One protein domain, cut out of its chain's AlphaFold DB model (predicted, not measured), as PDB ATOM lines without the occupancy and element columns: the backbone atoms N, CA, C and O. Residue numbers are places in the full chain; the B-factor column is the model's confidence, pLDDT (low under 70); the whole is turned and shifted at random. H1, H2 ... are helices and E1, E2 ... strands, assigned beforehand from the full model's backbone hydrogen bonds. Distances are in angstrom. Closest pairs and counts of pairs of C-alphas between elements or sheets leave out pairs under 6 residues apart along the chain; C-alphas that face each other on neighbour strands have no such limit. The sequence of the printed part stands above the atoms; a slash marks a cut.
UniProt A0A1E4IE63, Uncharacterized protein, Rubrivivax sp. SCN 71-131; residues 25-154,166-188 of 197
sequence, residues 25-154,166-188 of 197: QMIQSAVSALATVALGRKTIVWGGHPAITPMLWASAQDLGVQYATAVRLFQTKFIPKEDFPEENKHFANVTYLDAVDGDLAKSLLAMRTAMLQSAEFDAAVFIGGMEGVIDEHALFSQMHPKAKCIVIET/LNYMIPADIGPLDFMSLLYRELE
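AT A GLANCE: This is residues 25 to 154 and 166 to 188 of the 197 residues of an uncharacterized protein of Rubrivivax sp. SCN 71-131 (UniProt A0A1E4IE63). Two small sheets stand edge beside edge, E1 E2 E3 and E4 E5, and together make a broken wall with helices on both sides. H5 covers E1 E2 E3 and H6 packs on E4 E5 on one side; H1 and H7 pack on E4 E5 on the other side, where H2 grazes E1 E2 E3 and short H3 and H4 lie near it. The 153 printed residues, mixed in class, hold seven named helices and five strands in the order H1 E1 H2 H3 E2 H4 E3 H5 E4 H6 E5 H7. Both sheets are parallel, in the orders E1 E2 E3 and E4 E5. The whole is compact, with a radius of gyration of the C-alphas of 15.3 A and spans of 49 by 35 by 28 A.

HOW THE PARTS SIT: H1, residues 25 to 38, touches H2, residues 52 to 63, at a steep tilt of 52 degrees, the C-alphas of Ser 32 and Ser 59 being closest at 5.9 A. H2 is the hub: it touches H4, residues 86 to 90, with Pro 54 and Glu 87 closest at 6.2 A between C-alphas, and only just touches H3, residues 67 to 70, only at the corner, with 3 pairs of C-alphas within 8 A. E1, residues 44 to 47, is parallel to E2, residues 71 to 76, with N 72 and O 44 2.9 A apart. E2 is parallel to E3, residues 94 to 97, with N 95 and O 73 2.8 A apart. H5, residues 104 to 117, is on this sheet at a height of 7.1 A and makes two layers with it, helix on one face; it runs along E2, at 14 degrees on the local plane. E4, residues 121 to 128, is near E1 and parallel to E5, residues 148 to 152, with N 150 and O 124 2.8 A apart. H5 touches H6, residues 131 to 143, at a steep tilt of 40 degrees; the C-alphas of Leu 116 and Phe 140 are closest at 6.8 A. H7, residues 179 to 186, touches H1, with the C-alphas of Ala 33 and Met 180 closest at 5.5 A. Three strand-helix-strand units, parallel neighbour strands joined through helices, have right-handed crossovers: E1, H2 H3, E2; E2, H4, E3; and E4, H6, E5. Every O i to N i+4 pair is within hydrogen-bond range in H1, H2, H5, H6 and H7; H4 has 0 of 1, but 2 of 2 O i to N i+3 pairs, and H3 is too short for an O i to N i+4 pair.

IN THESE COORDINATES: H1 begins at C-alpha 25 (-24.412, -26.129, 37.018) and is 19.9 A long; H2 is 16.9 A, H5 19.8 A, H6 18.7 A and E4 20.4 A long. E4 begins at C-alpha 121 (-16.217, -7.596, 55.130), and H7 ends at C-alpha 186 (-20.980, -19.376, 57.600).

THE WHOLE: The C-alphas of Asp 101 and Asp 173, the two farthest apart, are 49.3 A apart. Residues 155 to 165 are not printed, and C-alphas 154 and 166 are 14.7 A apart across the cut. Of the links printed whole, none is long. Residues 66 to 69 and 92 have pLDDT under 70.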
ATOM      1  N   GLN A  25     -23.141 -26.017  36.293       93.25
ATOM      2  CA  GLN A  25     -24.412 -26.129  37.018       93.25
ATOM      3  C   GLN A  25     -24.232 -25.901  38.525       93.25
ATOM      4  O   GLN A  25     -25.093 -25.292  39.168       93.25
ATOM      5  N   MET A  26     -23.105 -26.341  39.092       95.62
ATOM      6  CA  MET A  26     -22.788 -26.113  40.502       95.62
ATOM      7  C   MET A  26     -22.423 -24.653  40.753       95.62
ATOM      8  O   MET A  26     -22.873 -24.092  41.749       95.62
ATOM      9  N   ILE A  27     -21.698 -24.002  39.834       95.69
ATOM     10  CA  ILE A  27     -21.432 -22.554  39.902       95.69
ATOM     11  C   ILE A  27     -22.747 -21.776  39.924       95.69
ATOM     12  O   ILE A  27     -22.961 -20.959  40.819       95.69
ATOM     13  N   GLN A  28     -23.655 -22.057  38.986       94.56
ATOM     14  CA  GLN A  28     -24.950 -21.380  38.923       94.56
ATOM     15  C   GLN A  28     -25.772 -21.598  40.200       94.56
ATOM     16  O   GLN A  28     -26.326 -20.644  40.754       94.56
ATOM     17  N   SER A  29     -25.819 -22.838  40.696       95.25
ATOM     18  CA  SER A  29     -26.545 -23.190  41.922       95.25
ATOM     19  C   SER A  29     -25.966 -22.481  43.149       95.25
ATOM     20  O   SER A  29     -26.710 -21.934  43.958       95.25
ATOM     21  N   ALA A  30     -24.639 -22.422  43.263       96.81
ATOM     22  CA  ALA A  30     -23.938 -21.757  44.353       96.81
ATOM     23  C   ALA A  30     -24.123 -20.227  44.331       96.81
ATOM     24  O   ALA A  30     -24.377 -19.622  45.374       96.81
ATOM     25  N   VAL A  31     -24.059 -19.599  43.151       95.81
ATOM     26  CA  VAL A  31     -24.329 -18.158  42.982       95.81
ATOM     27  C   VAL A  31     -25.780 -17.832  43.346       95.81
ATOM     28  O   VAL A  31     -26.028 -16.866  44.069       95.81
ATOM     29  N   SER A  32     -26.731 -18.661  42.911       93.88
ATOM     30  CA  SER A  32     -28.157 -18.490  43.228       93.88
ATOM     31  C   SER A  32     -28.434 -18.680  44.723       93.88
ATOM     32  O   SER A  32     -29.208 -17.927  45.321       93.88
ATOM     33  N   ALA A  33     -27.762 -19.642  45.362       95.81
ATOM     34  CA  ALA A  33     -27.840 -19.850  46.805       95.81
ATOM     35  C   ALA A  33     -27.303 -18.635  47.575       95.81
ATOM     36  O   ALA A  33     -27.979 -18.117  48.466       95.81
ATOM     37  N   LEU A  34     -26.139 -18.106  47.181       96.19
ATOM     38  CA  LEU A  34     -25.581 -16.886  47.768       96.19
ATOM     39  C   LEU A  34     -26.523 -15.697  47.613       96.19
ATOM     40  O   LEU A  34     -26.776 -14.994  48.591       96.19
ATOM     41  N   ALA A  35     -27.077 -15.494  46.420       92.88
ATOM     42  CA  ALA A  35     -28.058 -14.446  46.186       92.88
ATOM     43  C   ALA A  35     -29.272 -14.599  47.120       92.88
ATOM     44  O   ALA A  35     -29.670 -13.648  47.790       92.88
ATOM     45  N   THR A  36     -29.807 -15.814  47.246       91.81
ATOM     46  CA  THR A  36     -30.976 -16.117  48.089       91.81
ATOM     47  C   THR A  36     -30.732 -15.861  49.575       91.81
ATOM     48  O   THR A  36     -31.625 -15.362  50.281       91.81
ATOM     49  N   VAL A  37     -29.536 -16.207  50.052       94.19
ATOM     50  CA  VAL A  37     -29.124 -16.047  51.448       94.19
ATOM     51  C   VAL A  37     -28.813 -14.583  51.758       94.19
ATOM     52  O   VAL A  37     -29.349 -14.051  52.732       94.19
ATOM     53  N   ALA A  38     -28.002 -13.920  50.930       93.12
ATOM     54  CA  ALA A  38     -27.425 -12.618  51.248       93.12
ATOM     55  C   ALA A  38     -28.244 -11.416  50.747       93.12
ATOM     56  O   ALA A  38     -28.283 -10.404  51.449       93.12
ATOM     57  N   LEU A  39     -28.920 -11.484  49.593       89.81
ATOM     58  CA  LEU A  39     -29.610 -10.307  49.044       89.81
ATOM     59  C   LEU A  39     -30.729  -9.811  49.965       89.81
ATOM     60  O   LEU A  39     -31.563 -10.575  50.456       89.81
ATOM     61  N   GLY A  40     -30.721  -8.497  50.204       86.75
ATOM     62  CA  GLY A  40     -31.617  -7.821  51.142       86.75
ATOM     63  C   GLY A  40     -31.250  -8.018  52.618       86.75
ATOM     64  O   GLY A  40     -31.891  -7.425  53.481       86.75
ATOM     65  N   ARG A  41     -30.226  -8.818  52.940       89.81
ATOM     66  CA  ARG A  41     -29.753  -9.044  54.319       89.81
ATOM     67  C   ARG A  41     -28.332  -8.529  54.536       89.81
ATOM     68  O   ARG A  41     -28.065  -7.907  55.558       89.81
ATOM     69  N   LYS A  42     -27.443  -8.724  53.562       91.38
ATOM     70  CA  LYS A  42     -26.080  -8.181  53.522       91.38
ATOM     71  C   LYS A  42     -25.801  -7.561  52.155       91.38
ATOM     72  O   LYS A  42     -26.395  -7.952  51.153       91.38
ATOM     73  N   THR A  43     -24.883  -6.597  52.116       91.75
ATOM     74  CA  THR A  43     -24.384  -6.057  50.847       91.75
ATOM     75  C   THR A  43     -23.435  -7.061  50.205       91.75
ATOM     76  O   THR A  43     -22.496  -7.507  50.862       91.75
ATOM     77  N   ILE A  44     -23.653  -7.385  48.931       93.75
ATOM     78  CA  ILE A  44     -22.726  -8.207  48.141       93.75
ATOM     79  C   ILE A  44     -21.829  -7.282  47.314       93.75
ATOM     80  O   ILE A  44     -22.322  -6.393  46.620       93.75
ATOM     81  N   VAL A  45     -20.516  -7.486  47.375       94.56
ATOM     82  CA  VAL A  45     -19.524  -6.741  46.588       94.56
ATOM     83  C   VAL A  45     -18.805  -7.707  45.652       94.56
ATOM     84  O   VAL A  45     -18.321  -8.734  46.118       94.56
ATOM     85  N   TRP A  46     -18.720  -7.406  44.355       93.56
ATOM     86  CA  TRP A  46     -17.979  -8.237  43.392       93.56
ATOM     87  C   TRP A  46     -17.499  -7.450  42.169       93.56
ATOM     88  O   TRP A  46     -17.940  -6.327  41.904       93.56
ATOM     89  N   GLY A  47     -16.597  -8.070  41.405       89.88
ATOM     90  CA  GLY A  47     -16.172  -7.587  40.093       89.88
ATOM     91  C   GLY A  47     -17.140  -8.061  39.013       89.88
ATOM     92  O   GLY A  47     -17.445  -9.247  38.963       89.88
ATOM     93  N   GLY A  48     -17.631  -7.166  38.152       80.56
ATOM     94  CA  GLY A  48     -18.730  -7.445  37.216       80.56
ATOM     95  C   GLY A  48     -18.403  -8.401  36.076       80.56
ATOM     96  O   GLY A  48     -18.336  -7.983  34.921       80.56
ATOM     97  N   HIS A  49     -18.208  -9.676  36.412       81.56
ATOM     98  CA  HIS A  49     -17.888 -10.750  35.492       81.56
ATOM     99  C   HIS A  49     -19.095 -11.086  34.597       81.56
ATOM    100  O   HIS A  49     -20.182 -11.342  35.132       81.56
ATOM    101  N   PRO A  50     -18.911 -11.210  33.266       80.88
ATOM    102  CA  PRO A  50     -20.011 -11.389  32.323       80.88
ATOM    103  C   PRO A  50     -20.953 -12.562  32.598       80.88
ATOM    104  O   PRO A  50     -22.153 -12.452  32.394       80.88
ATOM    105  N   ALA A  51     -20.423 -13.674  33.111       85.50
ATOM    106  CA  ALA A  51     -21.231 -14.844  33.463       85.50
ATOM    107  C   ALA A  51     -21.956 -14.739  34.821       85.50
ATOM    108  O   ALA A  51     -22.975 -15.392  35.009       85.50
ATOM    109  N   ILE A  52     -21.444 -13.958  35.780       90.25
ATOM    110  CA  ILE A  52     -21.954 -13.949  37.166       90.25
ATOM    111  C   ILE A  52     -23.007 -12.863  37.360       90.25
ATOM    112  O   ILE A  52     -24.020 -13.094  38.020       90.25
ATOM    113  N   THR A  53     -22.797 -11.692  36.755       89.88
ATOM    114  CA  THR A  53     -23.727 -10.564  36.850       89.88
ATOM    115  C   THR A  53     -25.160 -10.946  36.435       89.88
ATOM    116  O   THR A  53     -26.069 -10.660  37.219       89.88
ATOM    117  N   PRO A  54     -25.407 -11.644  35.303       89.06
ATOM    118  CA  PRO A  54     -26.764 -12.041  34.921       89.06
ATOM    119  C   PRO A  54     -27.399 -13.038  35.898       89.06
ATOM    120  O   PRO A  54     -28.592 -12.954  36.176       89.06
ATOM    121  N   MET A  55     -26.611 -13.957  36.472       90.56
ATOM    122  CA  MET A  55     -27.112 -14.948  37.437       90.56
ATOM    123  C   MET A  55     -27.583 -14.290  38.738       90.56
ATOM    124  O   MET A  55     -28.647 -14.631  39.263       90.56
ATOM    125  N   LEU A  56     -26.812 -13.328  39.254       89.06
ATOM    126  CA  LEU A  56     -27.214 -12.582  40.444       89.06
ATOM    127  C   LEU A  56     -28.419 -11.677  40.163       89.06
ATOM    128  O   LEU A  56     -29.287 -11.552  41.024       89.06
ATOM    129  N   TRP A  57     -28.480 -11.070  38.975       87.81
ATOM    130  CA  TRP A  57     -29.619 -10.257  38.556       87.81
ATOM    131  C   TRP A  57     -30.910 -11.078  38.482       87.81
ATOM    132  O   TRP A  57     -31.906 -10.688  39.090       87.81
ATOM    133  N   ALA A  58     -30.882 -12.238  37.820       88.25
ATOM    134  CA  ALA A  58     -32.027 -13.147  37.749       88.25
ATOM    135  C   ALA A  58     -32.507 -13.556  39.152       88.25
ATOM    136  O   ALA A  58     -33.679 -13.395  39.482       88.25
ATOM    137  N   SER A  59     -31.574 -13.952  40.025       87.94
ATOM    138  CA  SER A  59     -31.892 -14.311  41.414       87.94
ATOM    139  C   SER A  59     -32.526 -13.151  42.191       87.94
ATOM    140  O   SER A  59     -33.394 -13.355  43.034       87.94
ATOM    141  N   ALA A  60     -32.105 -11.914  41.931       84.00
ATOM    142  CA  ALA A  60     -32.671 -10.747  42.591       84.00
ATOM    143  C   ALA A  60     -34.103 -10.441  42.151       84.00
ATOM    144  O   ALA A  60     -34.924 -10.065  42.993       84.00
ATOM    145  N   GLN A  61     -34.394 -10.615  40.857       85.81
ATOM    146  CA  GLN A  61     -35.747 -10.470  40.322       85.81
ATOM    147  C   GLN A  61     -36.695 -11.487  40.955       85.81
ATOM    148  O   GLN A  61     -37.749 -11.096  41.457       85.81
ATOM    149  N   ASP A  62     -36.282 -12.755  41.015       85.62
ATOM    150  CA  ASP A  62     -37.081 -13.837  41.599       85.62
ATOM    151  C   ASP A  62     -37.416 -13.587  43.080       85.62
ATOM    152  O   ASP A  62     -38.477 -13.976  43.569       85.62
ATOM    153  N   LEU A  63     -36.528 -12.899  43.805       82.56
ATOM    154  CA  LEU A  63     -36.695 -12.583  45.227       82.56
ATOM    155  C   LEU A  63     -37.452 -11.272  45.495       82.56
ATOM    156  O   LEU A  63     -37.757 -10.991  46.657       82.56
ATOM    157  N   GLY A  64     -37.722 -10.455  44.472       77.00
ATOM    158  CA  GLY A  64     -38.405  -9.163  44.614       77.00
ATOM    159  C   GLY A  64     -37.653  -8.131  45.470       77.00
ATOM    160  O   GLY A  64     -38.275  -7.253  46.065       77.00
ATOM    161  N   VAL A  65     -36.326  -8.241  45.580       75.44
ATOM    162  CA  VAL A  65     -35.490  -7.317  46.370       75.44
ATOM    163  C   VAL A  65     -35.135  -6.096  45.520       75.44
ATOM    164  O   VAL A  65     -34.816  -6.255  44.340       75.44
ATOM    165  N   GLN A  66     -35.127  -4.880  46.093       69.94
ATOM    166  CA  GLN A  66     -34.596  -3.717  45.368       69.94
ATOM    167  C   GLN A  66     -33.082  -3.860  45.239       69.94
ATOM    168  O   GLN A  66     -32.275  -3.502  46.097       69.94
ATOM    169  N   TYR A  67     -32.696  -4.448  44.124       68.00
ATOM    170  CA  TYR A  67     -31.344  -4.911  43.910       68.00
ATOM    171  C   TYR A  67     -30.316  -3.778  43.847       68.00
ATOM    172  O   TYR A  67     -29.159  -3.973  44.198       68.00
ATOM    173  N   ALA A  68     -30.759  -2.569  43.497       61.91
ATOM    174  CA  ALA A  68     -29.940  -1.368  43.417       61.91
ATOM    175  C   ALA A  68     -29.155  -1.047  44.702       61.91
ATOM    176  O   ALA A  68     -28.068  -0.490  44.597       61.91
ATOM    177  N   THR A  69     -29.660  -1.388  45.894       68.50
ATOM    178  CA  THR A  69     -29.026  -1.041  47.185       68.50
ATOM    179  C   THR A  69     -28.288  -2.214  47.836       68.50
ATOM    180  O   THR A  69     -27.382  -2.005  48.645       68.50
ATOM    181  N   ALA A  70     -28.628  -3.449  47.462       78.94
ATOM    182  CA  ALA A  70     -28.078  -4.668  48.055       78.94
ATOM    183  C   ALA A  70     -26.690  -5.049  47.510       78.94
ATOM    184  O   ALA A  70     -26.070  -5.995  48.001       78.94
ATOM    185  N   VAL A  71     -26.193  -4.332  46.501       86.75
ATOM    186  CA  VAL A  71     -25.009  -4.727  45.737       86.75
ATOM    187  C   VAL A  71     -24.063  -3.569  45.460       86.75
ATOM    188  O   VAL A  71     -24.479  -2.411  45.391       86.75
ATOM    189  N   ARG A  72     -22.780  -3.892  45.282       90.69
ATOM    190  CA  ARG A  72     -21.746  -2.976  44.790       90.69
ATOM    191  C   ARG A  72     -20.924  -3.679  43.722       90.69
ATOM    192  O   ARG A  72     -20.252  -4.671  44.000       90.69
ATOM    193  N   LEU A  73     -20.992  -3.145  42.510       90.81
ATOM    194  CA  LEU A  73     -20.340  -3.709  41.339       90.81
ATOM    195  C   LEU A  73     -19.083  -2.908  41.016       90.81
ATOM    196  O   LEU A  73     -19.153  -1.687  40.892       90.81
ATOM    197  N   PHE A  74     -17.954  -3.581  40.828       92.75
ATOM    198  CA  PHE A  74     -16.709  -2.945  40.401       92.75
ATOM    199  C   PHE A  74     -16.324  -3.407  38.999       92.75
ATOM    200  O   PHE A  74     -16.384  -4.595  38.684       92.75
ATOM    201  N   GLN A  75     -15.932  -2.463  38.145       89.94
ATOM    202  CA  GLN A  75     -15.435  -2.748  36.800       89.94
ATOM    203  C   GLN A  75     -14.293  -1.801  36.429       89.94
ATOM    204  O   GLN A  75     -14.261  -0.644  36.847       89.94
ATOM    205  N   THR A  76     -13.354  -2.280  35.616       89.62
ATOM    206  CA  THR A  76     -12.296  -1.442  35.040       89.62
ATOM    207  C   THR A  76     -12.690  -0.952  33.649       89.62
ATOM    208  O   THR A  76     -13.174  -1.727  32.828       89.62
ATOM    209  N   LYS A  77     -12.433   0.328  33.358       87.56
ATOM    210  CA  LYS A  77     -12.611   0.943  32.031       87.56
ATOM    211  C   LYS A  77     -11.595   0.451  30.995       87.56
ATOM    212  O   LYS A  77     -11.689   0.849  29.840       87.56
ATOM    213  N   PHE A  78     -10.629  -0.381  31.398       85.62
ATOM    214  CA  PHE A  78      -9.767  -1.094  30.456       85.62
ATOM    215  C   PHE A  78     -10.579  -2.058  29.576       85.62
ATOM    216  O   PHE A  78     -10.255  -2.241  28.407       85.62
ATOM    217  N   ILE A  79     -11.638  -2.660  30.128       82.31
ATOM    218  CA  ILE A  79     -12.524  -3.550  29.378       82.31
ATOM    219  C   ILE A  79     -13.501  -2.691  28.553       82.31
ATOM    220  O   ILE A  79     -14.123  -1.778  29.116       82.31
ATOM    221  N   PRO A  80     -13.643  -2.952  27.240       78.56
ATOM    222  CA  PRO A  80     -14.626  -2.288  26.394       78.56
ATOM    223  C   PRO A  80     -16.040  -2.380  26.970       78.56
ATOM    224  O   PRO A  80     -16.472  -3.423  27.453       78.56
ATOM    225  N   LYS A  81     -16.805  -1.285  26.881       72.56
ATOM    226  CA  LYS A  81     -18.180  -1.254  27.409       72.56
ATOM    227  C   LYS A  81     -19.121  -2.257  26.738       72.56
ATOM    228  O   LYS A  81     -20.130  -2.608  27.335       72.56
ATOM    229  N   GLU A  82     -18.817  -2.670  25.513       74.56
ATOM    230  CA  GLU A  82     -19.561  -3.686  24.758       74.56
ATOM    231  C   GLU A  82     -19.409  -5.104  25.325       74.56
ATOM    232  O   GLU A  82     -20.313  -5.914  25.155       74.56
ATOM    233  N   ASP A  83     -18.334  -5.375  26.071       75.94
ATOM    234  CA  ASP A  83     -18.112  -6.662  26.743       75.94
ATOM    235  C   ASP A  83     -18.818  -6.738  28.107       75.94
ATOM    236  O   ASP A  83     -18.792  -7.766  28.793       75.94
ATOM    237  N   PHE A  84     -19.432  -5.636  28.545       80.50
ATOM    238  CA  PHE A  84     -20.175  -5.593  29.792       80.50
ATOM    239  C   PHE A  84     -21.590  -6.149  29.619       80.50
ATOM    240  O   PHE A  84     -22.278  -5.775  28.668       80.50
ATOM    241  N   PRO A  85     -22.068  -6.970  30.574       79.69
ATOM    242  CA  PRO A  85     -23.456  -7.420  30.606       79.69
ATOM    243  C   PRO A  85     -24.431  -6.257  30.506       79.69
ATOM    244  O   PRO A  85     -24.248  -5.229  31.166       79.69
ATOM    245  N   GLU A  86     -25.502  -6.433  29.732       80.25
ATOM    246  CA  GLU A  86     -26.565  -5.432  29.643       80.25
ATOM    247  C   GLU A  86     -27.187  -5.154  31.008       80.25
ATOM    248  O   GLU A  86     -27.566  -4.016  31.305       80.25
ATOM    249  N   GLU A  87     -27.205  -6.177  31.863       81.38
ATOM    250  CA  GLU A  87     -27.716  -6.119  33.215       81.38
ATOM    251  C   GLU A  87     -27.015  -5.048  34.036       81.38
ATOM    252  O   GLU A  87     -27.664  -4.494  34.914       81.38
ATOM    253  N   ASN A  88     -25.758  -4.681  33.731       78.94
ATOM    254  CA  ASN A  88     -25.028  -3.608  34.417       78.94
ATOM    255  C   ASN A  88     -25.829  -2.294  34.484       78.94
ATOM    256  O   ASN A  88     -25.698  -1.549  35.453       78.94
ATOM    257  N   LYS A  89     -26.705  -2.033  33.501       78.06
ATOM    258  CA  LYS A  89     -27.607  -0.866  33.463       78.06
ATOM    259  C   LYS A  89     -28.654  -0.878  34.586       78.06
ATOM    260  O   LYS A  89     -29.190   0.172  34.928       78.06
ATOM    261  N   HIS A  90     -28.963  -2.045  35.146       76.50
ATOM    262  CA  HIS A  90     -29.915  -2.222  36.243       76.50
ATOM    263  C   HIS A  90     -29.285  -2.040  37.630       76.50
ATOM    264  O   HIS A  90     -30.001  -1.949  38.629       76.50
ATOM    265  N   PHE A  91     -27.955  -1.959  37.712       74.31
ATOM    266  CA  PHE A  91     -27.240  -1.754  38.964       74.31
ATOM    267  C   PHE A  91     -27.042  -0.256  39.193       74.31
ATOM    268  O   PHE A  91     -26.343   0.414  38.438       74.31
ATOM    269  N   ALA A  92     -27.617   0.283  40.269       67.31
ATOM    270  CA  ALA A  92     -27.415   1.691  40.619       67.31
ATOM    271  C   ALA A  92     -26.006   1.978  41.180       67.31
ATOM    272  O   ALA A  92     -25.543   3.113  41.127       67.31
ATOM    273  N   ASN A  93     -25.312   0.950  41.685       79.31
ATOM    274  CA  ASN A  93     -24.047   1.074  42.415       79.31
ATOM    275  C   ASN A  93     -22.861   0.458  41.652       79.31
ATOM    276  O   ASN A  93     -22.122  -0.366  42.202       79.31
ATOM    277  N   VAL A  94     -22.685   0.829  40.380       85.44
ATOM    278  CA  VAL A  94     -21.501   0.433  39.602       85.44
ATOM    279  C   VAL A  94     -20.392   1.464  39.760       85.44
ATOM    280  O   VAL A  94     -20.563   2.638  39.441       85.44
ATOM    281  N   THR A  95     -19.229   1.014  40.224       89.88
ATOM    282  CA  THR A  95     -18.014   1.820  40.330       89.88
ATOM    283  C   THR A  95     -17.060   1.446  39.202       89.88
ATOM    284  O   THR A  95     -16.541   0.329  39.150       89.88
ATOM    285  N   TYR A  96     -16.822   2.399  38.301       89.94
ATOM    286  CA  TYR A  96     -15.888   2.253  37.189       89.94
ATOM    287  C   TYR A  96     -14.532   2.860  37.534       89.94
ATOM    288  O   TYR A  96     -14.438   4.069  37.746       89.94
ATOM    289  N   LEU A  97     -13.481   2.044  37.518       91.62
ATOM    290  CA  LEU A  97     -12.106   2.500  37.705       91.62
ATOM    291  C   LEU A  97     -11.409   2.754  36.375       91.62
ATOM    292  O   LEU A  97     -11.591   1.998  35.422       91.62
ATOM    293  N   ASP A  98     -10.598   3.808  36.319       90.81
ATOM    294  CA  ASP A  98      -9.782   4.110  35.146       90.81
ATOM    295  C   ASP A  98      -8.740   3.015  34.884       90.81
ATOM    296  O   ASP A  98      -8.297   2.308  35.791       90.81
ATOM    297  N   ALA A  99      -8.374   2.860  33.612       90.62
ATOM    298  CA  ALA A  99      -7.269   1.998  33.226       90.62
ATOM    299  C   ALA A  99      -5.951   2.577  33.759       90.62
ATOM    300  O   ALA A  99      -5.709   3.782  33.667       90.62
ATOM    301  N   VAL A 100      -5.090   1.713  34.286       91.38
ATOM    302  CA  VAL A 100      -3.790   2.092  34.843       91.38
ATOM    303  C   VAL A 100      -2.710   1.759  33.827       91.38
ATOM    304  O   VAL A 100      -2.548   0.599  33.458       91.38
ATOM    305  N   ASP A 101      -1.979   2.776  33.372       90.81
ATOM    306  CA  ASP A 101      -0.826   2.666  32.464       90.81
ATOM    307  C   ASP A 101      -1.073   1.874  31.161       90.81
ATOM    308  O   ASP A 101      -0.125   1.393  30.546       90.81
ATOM    309  N   GLY A 102      -2.330   1.698  30.736       87.25
ATOM    310  CA  GLY A 102      -2.660   0.831  29.597       87.25
ATOM    311  C   GLY A 102      -2.346  -0.652  29.837       87.25
ATOM    312  O   GLY A 102      -2.200  -1.407  28.879       87.25
ATOM    313  N   ASP A 103      -2.250  -1.075  31.100       92.31
ATOM    314  CA  ASP A 103      -1.916  -2.437  31.501       92.31
ATOM    315  C   ASP A 103      -3.117  -3.103  32.189       92.31
ATOM    316  O   ASP A 103      -3.664  -2.598  33.179       92.31
ATOM    317  N   LEU A 104      -3.539  -4.253  31.658       87.88
ATOM    318  CA  LEU A 104      -4.685  -5.001  32.174       87.88
ATOM    319  C   LEU A 104      -4.453  -5.482  33.611       87.88
ATOM    320  O   LEU A 104      -5.350  -5.363  34.442       87.88
ATOM    321  N   ALA A 105      -3.270  -6.014  33.921       89.81
ATOM    322  CA  ALA A 105      -2.974  -6.570  35.236       89.81
ATOM    323  C   ALA A 105      -2.952  -5.471  36.307       89.81
ATOM    324  O   ALA A 105      -3.565  -5.633  37.364       89.81
ATOM    325  N   LYS A 106      -2.337  -4.318  36.015       92.38
ATOM    326  CA  LYS A 106      -2.368  -3.142  36.900       92.38
ATOM    327  C   LYS A 106      -3.784  -2.603  37.076       92.38
ATOM    328  O   LYS A 106      -4.178  -2.285  38.196       92.38
ATOM    329  N   SER A 107      -4.559  -2.535  35.995       92.94
ATOM    330  CA  SER A 107      -5.952  -2.072  36.031       92.94
ATOM    331  C   SER A 107      -6.840  -2.995  36.872       92.94
ATOM    332  O   SER A 107      -7.629  -2.520  37.691       92.94
ATOM    333  N   LEU A 108      -6.679  -4.315  36.726       91.19
ATOM    334  CA  LEU A 108      -7.374  -5.312  37.541       91.19
ATOM    335  C   LEU A 108      -6.941  -5.248  39.004       91.19
ATOM    336  O   LEU A 108      -7.797  -5.297  39.881       91.19
ATOM    337  N   LEU A 109      -5.646  -5.095  39.290       94.06
ATOM    338  CA  LEU A 109      -5.147  -4.963  40.659       94.06
ATOM    339  C   LEU A 109      -5.697  -3.706  41.345       94.06
ATOM    340  O   LEU A 109      -6.155  -3.784  42.486       94.06
ATOM    341  N   ALA A 110      -5.702  -2.563  40.654       94.62
ATOM    342  CA  ALA A 110      -6.274  -1.321  41.167       94.62
ATOM    343  C   ALA A 110      -7.778  -1.467  41.445       94.62
ATOM    344  O   ALA A 110      -8.250  -1.096  42.519       94.62
ATOM    345  N   MET A 111      -8.517  -2.080  40.514       95.00
ATOM    346  CA  MET A 111      -9.939  -2.384  40.685       95.00
ATOM    347  C   MET A 111     -10.188  -3.320  41.873       95.00
ATOM    348  O   MET A 111     -11.038  -3.015  42.706       95.00
ATOM    349  N   ARG A 112      -9.436  -4.421  41.989       95.56
ATOM    350  CA  ARG A 112      -9.544  -5.368  43.110       95.56
ATOM    351  C   ARG A 112      -9.245  -4.692  44.443       95.56
ATOM    352  O   ARG A 112      -9.999  -4.860  45.392       95.56
ATOM    353  N   THR A 113      -8.201  -3.871  44.499       95.44
ATOM    354  CA  THR A 113      -7.827  -3.133  45.712       95.44
ATOM    355  C   THR A 113      -8.944  -2.186  46.144       95.44
ATOM    356  O   THR A 113      -9.395  -2.254  47.283       95.44
ATOM    357  N   ALA A 114      -9.459  -1.358  45.231       95.62
ATOM    358  CA  ALA A 114     -10.553  -0.437  45.539       95.62
ATOM    359  C   ALA A 114     -11.843  -1.168  45.941       95.62
ATOM    360  O   ALA A 114     -12.522  -0.764  46.882       95.62
ATOM    361  N   MET A 115     -12.155  -2.275  45.261       95.69
ATOM    362  CA  MET A 115     -13.292  -3.134  45.583       95.69
ATOM    363  C   MET A 115     -13.203  -3.657  47.019       95.69
ATOM    364  O   MET A 115     -14.162  -3.537  47.784       95.69
ATOM    365  N   LEU A 116     -12.039  -4.174  47.409       96.25
ATOM    366  CA  LEU A 116     -11.802  -4.717  48.742       96.25
ATOM    367  C   LEU A 116     -11.617  -3.639  49.820       96.25
ATOM    368  O   LEU A 116     -11.728  -3.953  50.996       96.25
ATOM    369  N   GLN A 117     -11.382  -2.375  49.465       95.69
ATOM    370  CA  GLN A 117     -11.397  -1.241  50.405       95.69
ATOM    371  C   GLN A 117     -12.782  -0.600  50.553       95.69
ATOM    372  O   GLN A 117     -12.976   0.277  51.392       95.69
ATOM    373  N   SER A 118     -13.754  -0.998  49.730       94.06
ATOM    374  CA  SER A 118     -15.044  -0.309  49.658       94.06
ATOM    375  C   SER A 118     -15.945  -0.540  50.875       94.06
ATOM    376  O   SER A 118     -16.891   0.222  51.091       94.06
ATOM    377  N   ALA A 119     -15.695  -1.593  51.649       93.00
ATOM    378  CA  ALA A 119     -16.493  -1.981  52.801       93.00
ATOM    379  C   ALA A 119     -15.653  -2.763  53.817       93.00
ATOM    380  O   ALA A 119     -14.614  -3.327  53.481       93.00
ATOM    381  N   GLU A 120     -16.171  -2.854  55.038       94.44
ATOM    382  CA  GLU A 120     -15.767  -3.886  55.989       94.44
ATOM    383  C   GLU A 120     -16.458  -5.198  55.607       94.44
ATOM    384  O   GLU A 120     -17.672  -5.210  55.370       94.44
ATOM    385  N   PHE A 121     -15.704  -6.294  55.548       96.62
ATOM    386  CA  PHE A 121     -16.217  -7.596  55.130       96.62
ATOM    387  C   PHE A 121     -16.327  -8.559  56.306       96.62
ATOM    388  O   PHE A 121     -15.379  -8.736  57.065       96.62
ATOM    389  N   ASP A 122     -17.475  -9.229  56.412       95.81
ATOM    390  CA  ASP A 122     -17.636 -10.346  57.350       95.81
ATOM    391  C   ASP A 122     -17.069 -11.641  56.740       95.81
ATOM    392  O   ASP A 122     -16.539 -12.503  57.445       95.81
ATOM    393  N   ALA A 123     -17.186 -11.786  55.415       97.19
ATOM    394  CA  ALA A 123     -16.754 -12.973  54.693       97.19
ATOM    395  C   ALA A 123     -16.485 -12.705  53.204       97.19
ATOM    396  O   ALA A 123     -17.012 -11.755  52.616       97.19
ATOM    397  N   ALA A 124     -15.728 -13.609  52.592       97.62
ATOM    398  CA  ALA A 124     -15.603 -13.792  51.155       97.62
ATOM    399  C   ALA A 124     -16.127 -15.173  50.747       97.62
ATOM    400  O   ALA A 124     -15.878 -16.164  51.435       97.62
ATOM    401  N   VAL A 125     -16.824 -15.238  49.614       98.06
ATOM    402  CA  VAL A 125     -17.326 -16.474  49.008       98.06
ATOM    403  C   VAL A 125     -16.649 -16.674  47.656       98.06
ATOM    404  O   VAL A 125     -16.727 -15.806  46.785       98.06
ATOM    405  N   PHE A 126     -15.999 -17.824  47.490       97.75
ATOM    406  CA  PHE A 126     -15.244 -18.194  46.294       97.75
ATOM    407  C   PHE A 126     -15.954 -19.327  45.546       97.75
ATOM    408  O   PHE A 126     -16.178 -20.404  46.111       97.75
ATOM    409  N   ILE A 127     -16.316 -19.079  44.283       97.38
ATOM    410  CA  ILE A 127     -17.141 -19.984  43.466       97.38
ATOM    411  C   ILE A 127     -16.515 -20.170  42.078       97.38
ATOM    412  O   ILE A 127     -16.417 -19.229  41.289       97.38
ATOM    413  N   GLY A 128     -16.128 -21.405  41.761       95.88
ATOM    414  CA  GLY A 128     -15.543 -21.802  40.486       95.88
ATOM    415  C   GLY A 128     -14.299 -20.994  40.118       95.88
ATOM    416  O   GLY A 128     -13.358 -20.853  40.899       95.88
ATOM    417  N   GLY A 129     -14.325 -20.463  38.901       93.06
ATOM    418  CA  GLY A 129     -13.373 -19.500  38.374       93.06
ATOM    419  C   GLY A 129     -11.983 -20.008  38.016       93.06
ATOM    420  O   GLY A 129     -11.724 -21.208  37.956       93.06
ATOM    421  N   MET A 130     -11.108 -19.052  37.705       93.19
ATOM    422  CA  MET A 130      -9.746 -19.274  37.202       93.19
ATOM    423  C   MET A 130      -8.717 -18.529  38.074       93.19
ATOM    424  O   MET A 130      -8.959 -18.300  39.258       93.19
ATOM    425  N   GLU A 131      -7.584 -18.104  37.511       92.38
ATOM    426  CA  GLU A 131      -6.484 -17.452  38.241       92.38
ATOM    427  C   GLU A 131      -6.953 -16.259  39.085       92.38
ATOM    428  O   GLU A 131      -6.501 -16.072  40.213       92.38
ATOM    429  N   GLY A 132      -7.933 -15.501  38.582       91.88
ATOM    430  CA  GLY A 132      -8.450 -14.330  39.279       91.88
ATOM    431  C   GLY A 132      -9.047 -14.615  40.658       91.88
ATOM    432  O   GLY A 132      -8.911 -13.775  41.539       91.88
ATOM    433  N   VAL A 133      -9.628 -15.800  40.876       95.12
ATOM    434  CA  VAL A 133     -10.157 -16.213  42.188       95.12
ATOM    435  C   VAL A 133      -9.024 -16.403  43.197       95.12
ATOM    436  O   VAL A 133      -9.150 -16.025  44.360       95.12
ATOM    437  N   ILE A 134      -7.892 -16.952  42.749       95.31
ATOM    438  CA  ILE A 134      -6.709 -17.155  43.591       95.31
ATOM    439  C   ILE A 134      -6.072 -15.808  43.951       95.31
ATOM    440  O   ILE A 134      -5.760 -15.576  45.120       95.31
ATOM    441  N   ASP A 135      -5.937 -14.909  42.973       94.81
ATOM    442  CA  ASP A 135      -5.426 -13.551  43.195       94.81
ATOM    443  C   ASP A 135      -6.302 -12.772  44.185       94.81
ATOM    444  O   ASP A 135      -5.804 -12.106  45.094       94.81
ATOM    445  N   GLU A 136      -7.622 -12.850  44.006       96.75
ATOM    446  CA  GLU A 136      -8.597 -12.166  44.853       96.75
ATOM    447  C   GLU A 136      -8.600 -12.728  46.267       96.75
ATOM    448  O   GLU A 136      -8.639 -11.948  47.215       96.75
ATOM    449  N   HIS A 137      -8.476 -14.047  46.431       97.31
ATOM    450  CA  HIS A 137      -8.285 -14.650  47.745       97.31
ATOM    451  C   HIS A 137      -7.001 -14.150  48.418       97.31
ATOM    452  O   HIS A 137      -7.030 -13.773  49.589       97.31
ATOM    453  N   ALA A 138      -5.874 -14.129  47.700       96.56
ATOM    454  CA  ALA A 138      -4.602 -13.683  48.262       96.56
ATOM    455  C   ALA A 138      -4.676 -12.225  48.743       96.56
ATOM    456  O   ALA A 138      -4.213 -11.916  49.841       96.56
ATOM    457  N   LEU A 139      -5.300 -11.348  47.952       96.75
ATOM    458  CA  LEU A 139      -5.496  -9.947  48.315       96.75
ATOM    459  C   LEU A 139      -6.500  -9.788  49.470       96.75
ATOM    460  O   LEU A 139      -6.234  -9.055  50.422       96.75
ATOM    461  N   PHE A 140      -7.622 -10.513  49.425       97.56
ATOM    462  CA  PHE A 140      -8.648 -10.482  50.466       97.56
ATOM    463  C   PHE A 140      -8.095 -10.920  51.818       97.56
ATOM    464  O   PHE A 140      -8.254 -10.198  52.796       97.56
ATOM    465  N   SER A 141      -7.381 -12.042  51.874       95.94
ATOM    466  CA  SER A 141      -6.819 -12.579  53.116       95.94
ATOM    467  C   SER A 141      -5.746 -11.670  53.727       95.94
ATOM    468  O   SER A 141      -5.582 -11.649  54.945       95.94
ATOM    469  N   GLN A 142      -5.035 -10.884  52.910       96.50
ATOM    470  CA  GLN A 142      -4.097  -9.870  53.407       96.50
ATOM    471  C   GLN A 142      -4.814  -8.645  53.986       96.50
ATOM    472  O   GLN A 142      -4.398  -8.120  55.018       96.50
ATOM    473  N   MET A 143      -5.877  -8.180  53.327       96.62
ATOM    474  CA  MET A 143      -6.596  -6.960  53.712       96.62
ATOM    475  C   MET A 143      -7.611  -7.186  54.837       96.62
ATOM    476  O   MET A 143      -7.789  -6.316  55.685       96.62
ATOM    477  N   HIS A 144      -8.242  -8.360  54.865       96.44
ATOM    478  CA  HIS A 144      -9.337  -8.729  55.766       96.44
ATOM    479  C   HIS A 144      -9.022 -10.024  56.528       96.44
ATOM    480  O   HIS A 144      -9.782 -10.988  56.451       96.44
ATOM    481  N   PRO A 145      -7.933 -10.078  57.320       95.62
ATOM    482  CA  PRO A 145      -7.448 -11.319  57.939       95.62
ATOM    483  C   PRO A 145      -8.405 -11.934  58.975       95.62
ATOM    484  O   PRO A 145      -8.184 -13.050  59.435       95.62
ATOM    485  N   LYS A 146      -9.441 -11.196  59.395       94.38
ATOM    486  CA  LYS A 146     -10.471 -11.660  60.338       94.38
ATOM    487  C   LYS A 146     -11.751 -12.135  59.650       94.38
ATOM    488  O   LYS A 146     -12.589 -12.738  60.315       94.38
ATOM    489  N   ALA A 147     -11.926 -11.822  58.368       95.88
ATOM    490  CA  ALA A 147     -13.109 -12.213  57.621       95.88
ATOM    491  C   ALA A 147     -13.029 -13.697  57.247       95.88
ATOM    492  O   ALA A 147     -11.948 -14.239  57.009       95.88
ATOM    493  N   LYS A 148     -14.180 -14.371  57.193       95.69
ATOM    494  CA  LYS A 148     -14.231 -15.793  56.831       95.69
ATOM    495  C   LYS A 148     -14.001 -15.978  55.330       95.69
ATOM    496  O   LYS A 148     -14.561 -15.240  54.527       95.69
ATOM    497  N   CYS A 149     -13.256 -17.010  54.945       96.62
ATOM    498  CA  CYS A 149     -13.139 -17.442  53.551       96.62
ATOM    499  C   CYS A 149     -13.969 -18.712  53.347       96.62
ATOM    500  O   CYS A 149     -13.637 -19.766  53.886       96.62
ATOM    501  N   ILE A 150     -15.053 -18.606  52.583       97.06
ATOM    502  CA  ILE A 150     -15.982 -19.698  52.287       97.06
ATOM    503  C   ILE A 150     -15.717 -20.151  50.857       97.06
ATOM    504  O   ILE A 150     -15.908 -19.384  49.912       97.06
ATOM    505  N   VAL A 151     -15.268 -21.392  50.683       96.81
ATOM    506  CA  VAL A 151     -14.896 -21.925  49.368       96.81
ATOM    507  C   VAL A 151     -15.849 -23.047  48.982       96.81
ATOM    508  O   VAL A 151     -15.973 -24.035  49.700       96.81
ATOM    509  N   ILE A 152     -16.518 -22.916  47.835       96.00
ATOM    510  CA  ILE A 152     -17.464 -23.930  47.355       96.00
ATOM    511  C   ILE A 152     -16.735 -24.869  46.387       96.00
ATOM    512  O   ILE A 152     -16.816 -24.730  45.169       96.00
ATOM    513  N   GLU A 153     -15.981 -25.825  46.931       94.88
ATOM    514  CA  GLU A 153     -15.079 -26.703  46.160       94.88
ATOM    515  C   GLU A 153     -15.768 -27.570  45.093       94.88
ATOM    516  O   GLU A 153     -15.154 -27.951  44.091       94.88
ATOM    517  N   THR A 154     -17.054 -27.876  45.279       94.50
ATOM    518  CA  THR A 154     -17.841 -28.703  44.354       94.50
ATOM    519  C   THR A 154     -18.061 -28.020  43.009       94.50
ATOM    520  O   THR A 154     -18.387 -28.691  42.037       94.50
ATOM    521  N   LEU A 166      -6.135 -24.303  51.183       92.50
ATOM    522  CA  LEU A 166      -6.567 -23.850  52.505       92.50
ATOM    523  C   LEU A 166      -6.878 -25.003  53.465       92.50
ATOM    524  O   LEU A 166      -7.172 -24.751  54.632       92.50
ATOM    525  N   ASN A 167      -6.855 -26.247  52.976       92.81
ATOM    526  CA  ASN A 167      -7.399 -27.412  53.667       92.81
ATOM    527  C   ASN A 167      -8.823 -27.136  54.200       92.81
ATOM    528  O   ASN A 167      -9.170 -27.490  55.331       92.81
ATOM    529  N   TYR A 168      -9.617 -26.427  53.388       91.31
ATOM    530  CA  TYR A 168     -10.978 -26.024  53.715       91.31
ATOM    531  C   TYR A 168     -11.882 -27.252  53.694       91.31
ATOM    532  O   TYR A 168     -11.876 -28.010  52.727       91.31
ATOM    533  N   MET A 169     -12.677 -27.433  54.747       85.94
ATOM    534  CA  MET A 169     -13.649 -28.516  54.823       85.94
ATOM    535  C   MET A 169     -15.026 -27.953  55.133       85.94
ATOM    536  O   MET A 169     -15.198 -27.204  56.096       85.94
ATOM    537  N   ILE A 170     -16.011 -28.367  54.337       86.88
ATOM    538  CA  ILE A 170     -17.417 -28.177  54.678       86.88
ATOM    539  C   ILE A 170     -17.693 -28.995  55.949       86.88
ATOM    540  O   ILE A 170     -17.304 -30.165  56.017       86.88
ATOM    541  N   PRO A 171     -18.333 -28.415  56.976       87.69
ATOM    542  CA  PRO A 171     -18.649 -29.167  58.182       87.69
ATOM    543  C   PRO A 171     -19.543 -30.375  57.901       87.69
ATOM    544  O   PRO A 171     -20.477 -30.304  57.106       87.69
ATOM    545  N   ALA A 172     -19.226 -31.487  58.565       86.88
ATOM    546  CA  ALA A 172     -19.716 -32.825  58.227       86.88
ATOM    547  C   ALA A 172     -21.236 -33.023  58.373       86.88
ATOM    548  O   ALA A 172     -21.779 -34.005  57.874       86.88
ATOM    549  N   ASP A 173     -21.912 -32.118  59.077       90.38
ATOM    550  CA  ASP A 173     -23.364 -32.088  59.247       90.38
ATOM    551  C   ASP A 173     -24.099 -31.461  58.050       90.38
ATOM    552  O   ASP A 173     -25.317 -31.600  57.942       90.38
ATOM    553  N   ILE A 174     -23.376 -30.798  57.141       90.00
ATOM    554  CA  ILE A 174     -23.923 -30.198  55.925       90.00
ATOM    555  C   ILE A 174     -23.551 -31.057  54.720       90.00
ATOM    556  O   ILE A 174     -22.388 -31.395  54.498       90.00
ATOM    557  N   GLY A 175     -24.554 -31.399  53.909       88.81
ATOM    558  CA  GLY A 175     -24.328 -32.125  52.665       88.81
ATOM    559  C   GLY A 175     -23.447 -31.319  51.695       88.81
ATOM    560  O   GLY A 175     -23.581 -30.099  51.618       88.81
ATOM    561  N   PRO A 176     -22.598 -31.966  50.880       83.62
ATOM    562  CA  PRO A 176     -21.642 -31.277  50.000       83.62
ATOM    563  C   PRO A 176     -22.298 -30.386  48.926       83.62
ATOM    564  O   PRO A 176     -21.635 -29.537  48.333       83.62
ATOM    565  N   LEU A 177     -23.594 -30.581  48.669       91.06
ATOM    566  CA  LEU A 177     -24.398 -29.800  47.722       91.06
ATOM    567  C   LEU A 177     -25.420 -28.883  48.416       91.06
ATOM    568  O   LEU A 177     -26.179 -28.190  47.742       91.06
ATOM    569  N   ASP A 178     -25.460 -28.861  49.752       94.56
ATOM    570  CA  ASP A 178     -26.355 -27.987  50.515       94.56
ATOM    571  C   ASP A 178     -25.714 -26.606  50.729       94.56
ATOM    572  O   ASP A 178     -25.298 -26.214  51.824       94.56
ATOM    573  N   PHE A 179     -25.616 -25.857  49.628       95.75
ATOM    574  CA  PHE A 179     -25.040 -24.511  49.619       95.75
ATOM    575  C   PHE A 179     -25.826 -23.539  50.496       95.75
ATOM    576  O   PHE A 179     -25.239 -22.639  51.092       95.75
ATOM    577  N   MET A 180     -27.144 -23.718  50.599       94.88
ATOM    578  CA  MET A 180     -28.010 -22.846  51.388       94.88
ATOM    579  C   MET A 180     -27.678 -22.945  52.874       94.88
ATOM    580  O   MET A 180     -27.403 -21.921  53.500       94.88
ATOM    581  N   SER A 181     -27.661 -24.159  53.432       94.69
ATOM    582  CA  SER A 181     -27.334 -24.365  54.846       94.69
ATOM    583  C   SER A 181     -25.908 -23.920  55.161       94.69
ATOM    584  O   SER A 181     -25.686 -23.263  56.182       94.69
ATOM    585  N   LEU A 182     -24.956 -24.206  54.261       95.94
ATOM    586  CA  LEU A 182     -23.575 -23.739  54.396       95.94
ATOM    587  C   LEU A 182     -23.526 -22.212  54.495       95.94
ATOM    588  O   LEU A 182     -22.978 -21.670  55.450       95.94
ATOM    589  N   LEU A 183     -24.128 -21.512  53.535       96.38
ATOM    590  CA  LEU A 183     -24.059 -20.057  53.456       96.38
ATOM    591  C   LEU A 183     -24.822 -19.376  54.595       96.38
ATOM    592  O   LEU A 183     -24.324 -18.389  55.124       96.38
ATOM    593  N   TYR A 184     -25.977 -19.897  55.025       95.38
ATOM    594  CA  TYR A 184     -26.666 -19.370  56.207       95.38
ATOM    595  C   TYR A 184     -25.789 -19.445  57.458       95.38
ATOM    596  O   TYR A 184     -25.667 -18.452  58.180       95.38
ATOM    597  N   ARG A 185     -25.146 -20.597  57.694       94.56
ATOM    598  CA  ARG A 185     -24.293 -20.791  58.869       94.56
ATOM    599  C   ARG A 185     -23.030 -19.941  58.798       94.56
ATOM    600  O   ARG A 185     -22.736 -19.208  59.737       94.56
ATOM    601  N   GLU A 186     -22.286 -20.029  57.701       94.50
ATOM    602  CA  GLU A 186     -20.980 -19.376  57.600       94.50
ATOM    603  C   GLU A 186     -21.097 -17.849  57.545       94.50
ATOM    604  O   GLU A 186     -20.300 -17.153  58.177       94.50
ATOM    605  N   LEU A 187     -22.122 -17.318  56.862       94.75
ATOM    606  CA  LEU A 187     -22.381 -15.875  56.789       94.75
ATOM    607  C   LEU A 187     -23.103 -15.318  58.020       94.75
ATOM    608  O   LEU A 187     -23.296 -14.100  58.087       94.75
ATOM    609  N   GLU A 188     -23.494 -16.180  58.965       93.75
ATOM    610  CA  GLU A 188     -24.235 -15.825  60.183       93.75
ATOM    611  C   GLU A 188     -25.527 -15.063  59.858       93.75
ATOM    612  O   GLU A 188     -25.831 -14.018  60.435       93.75
TER     613      GLU A 188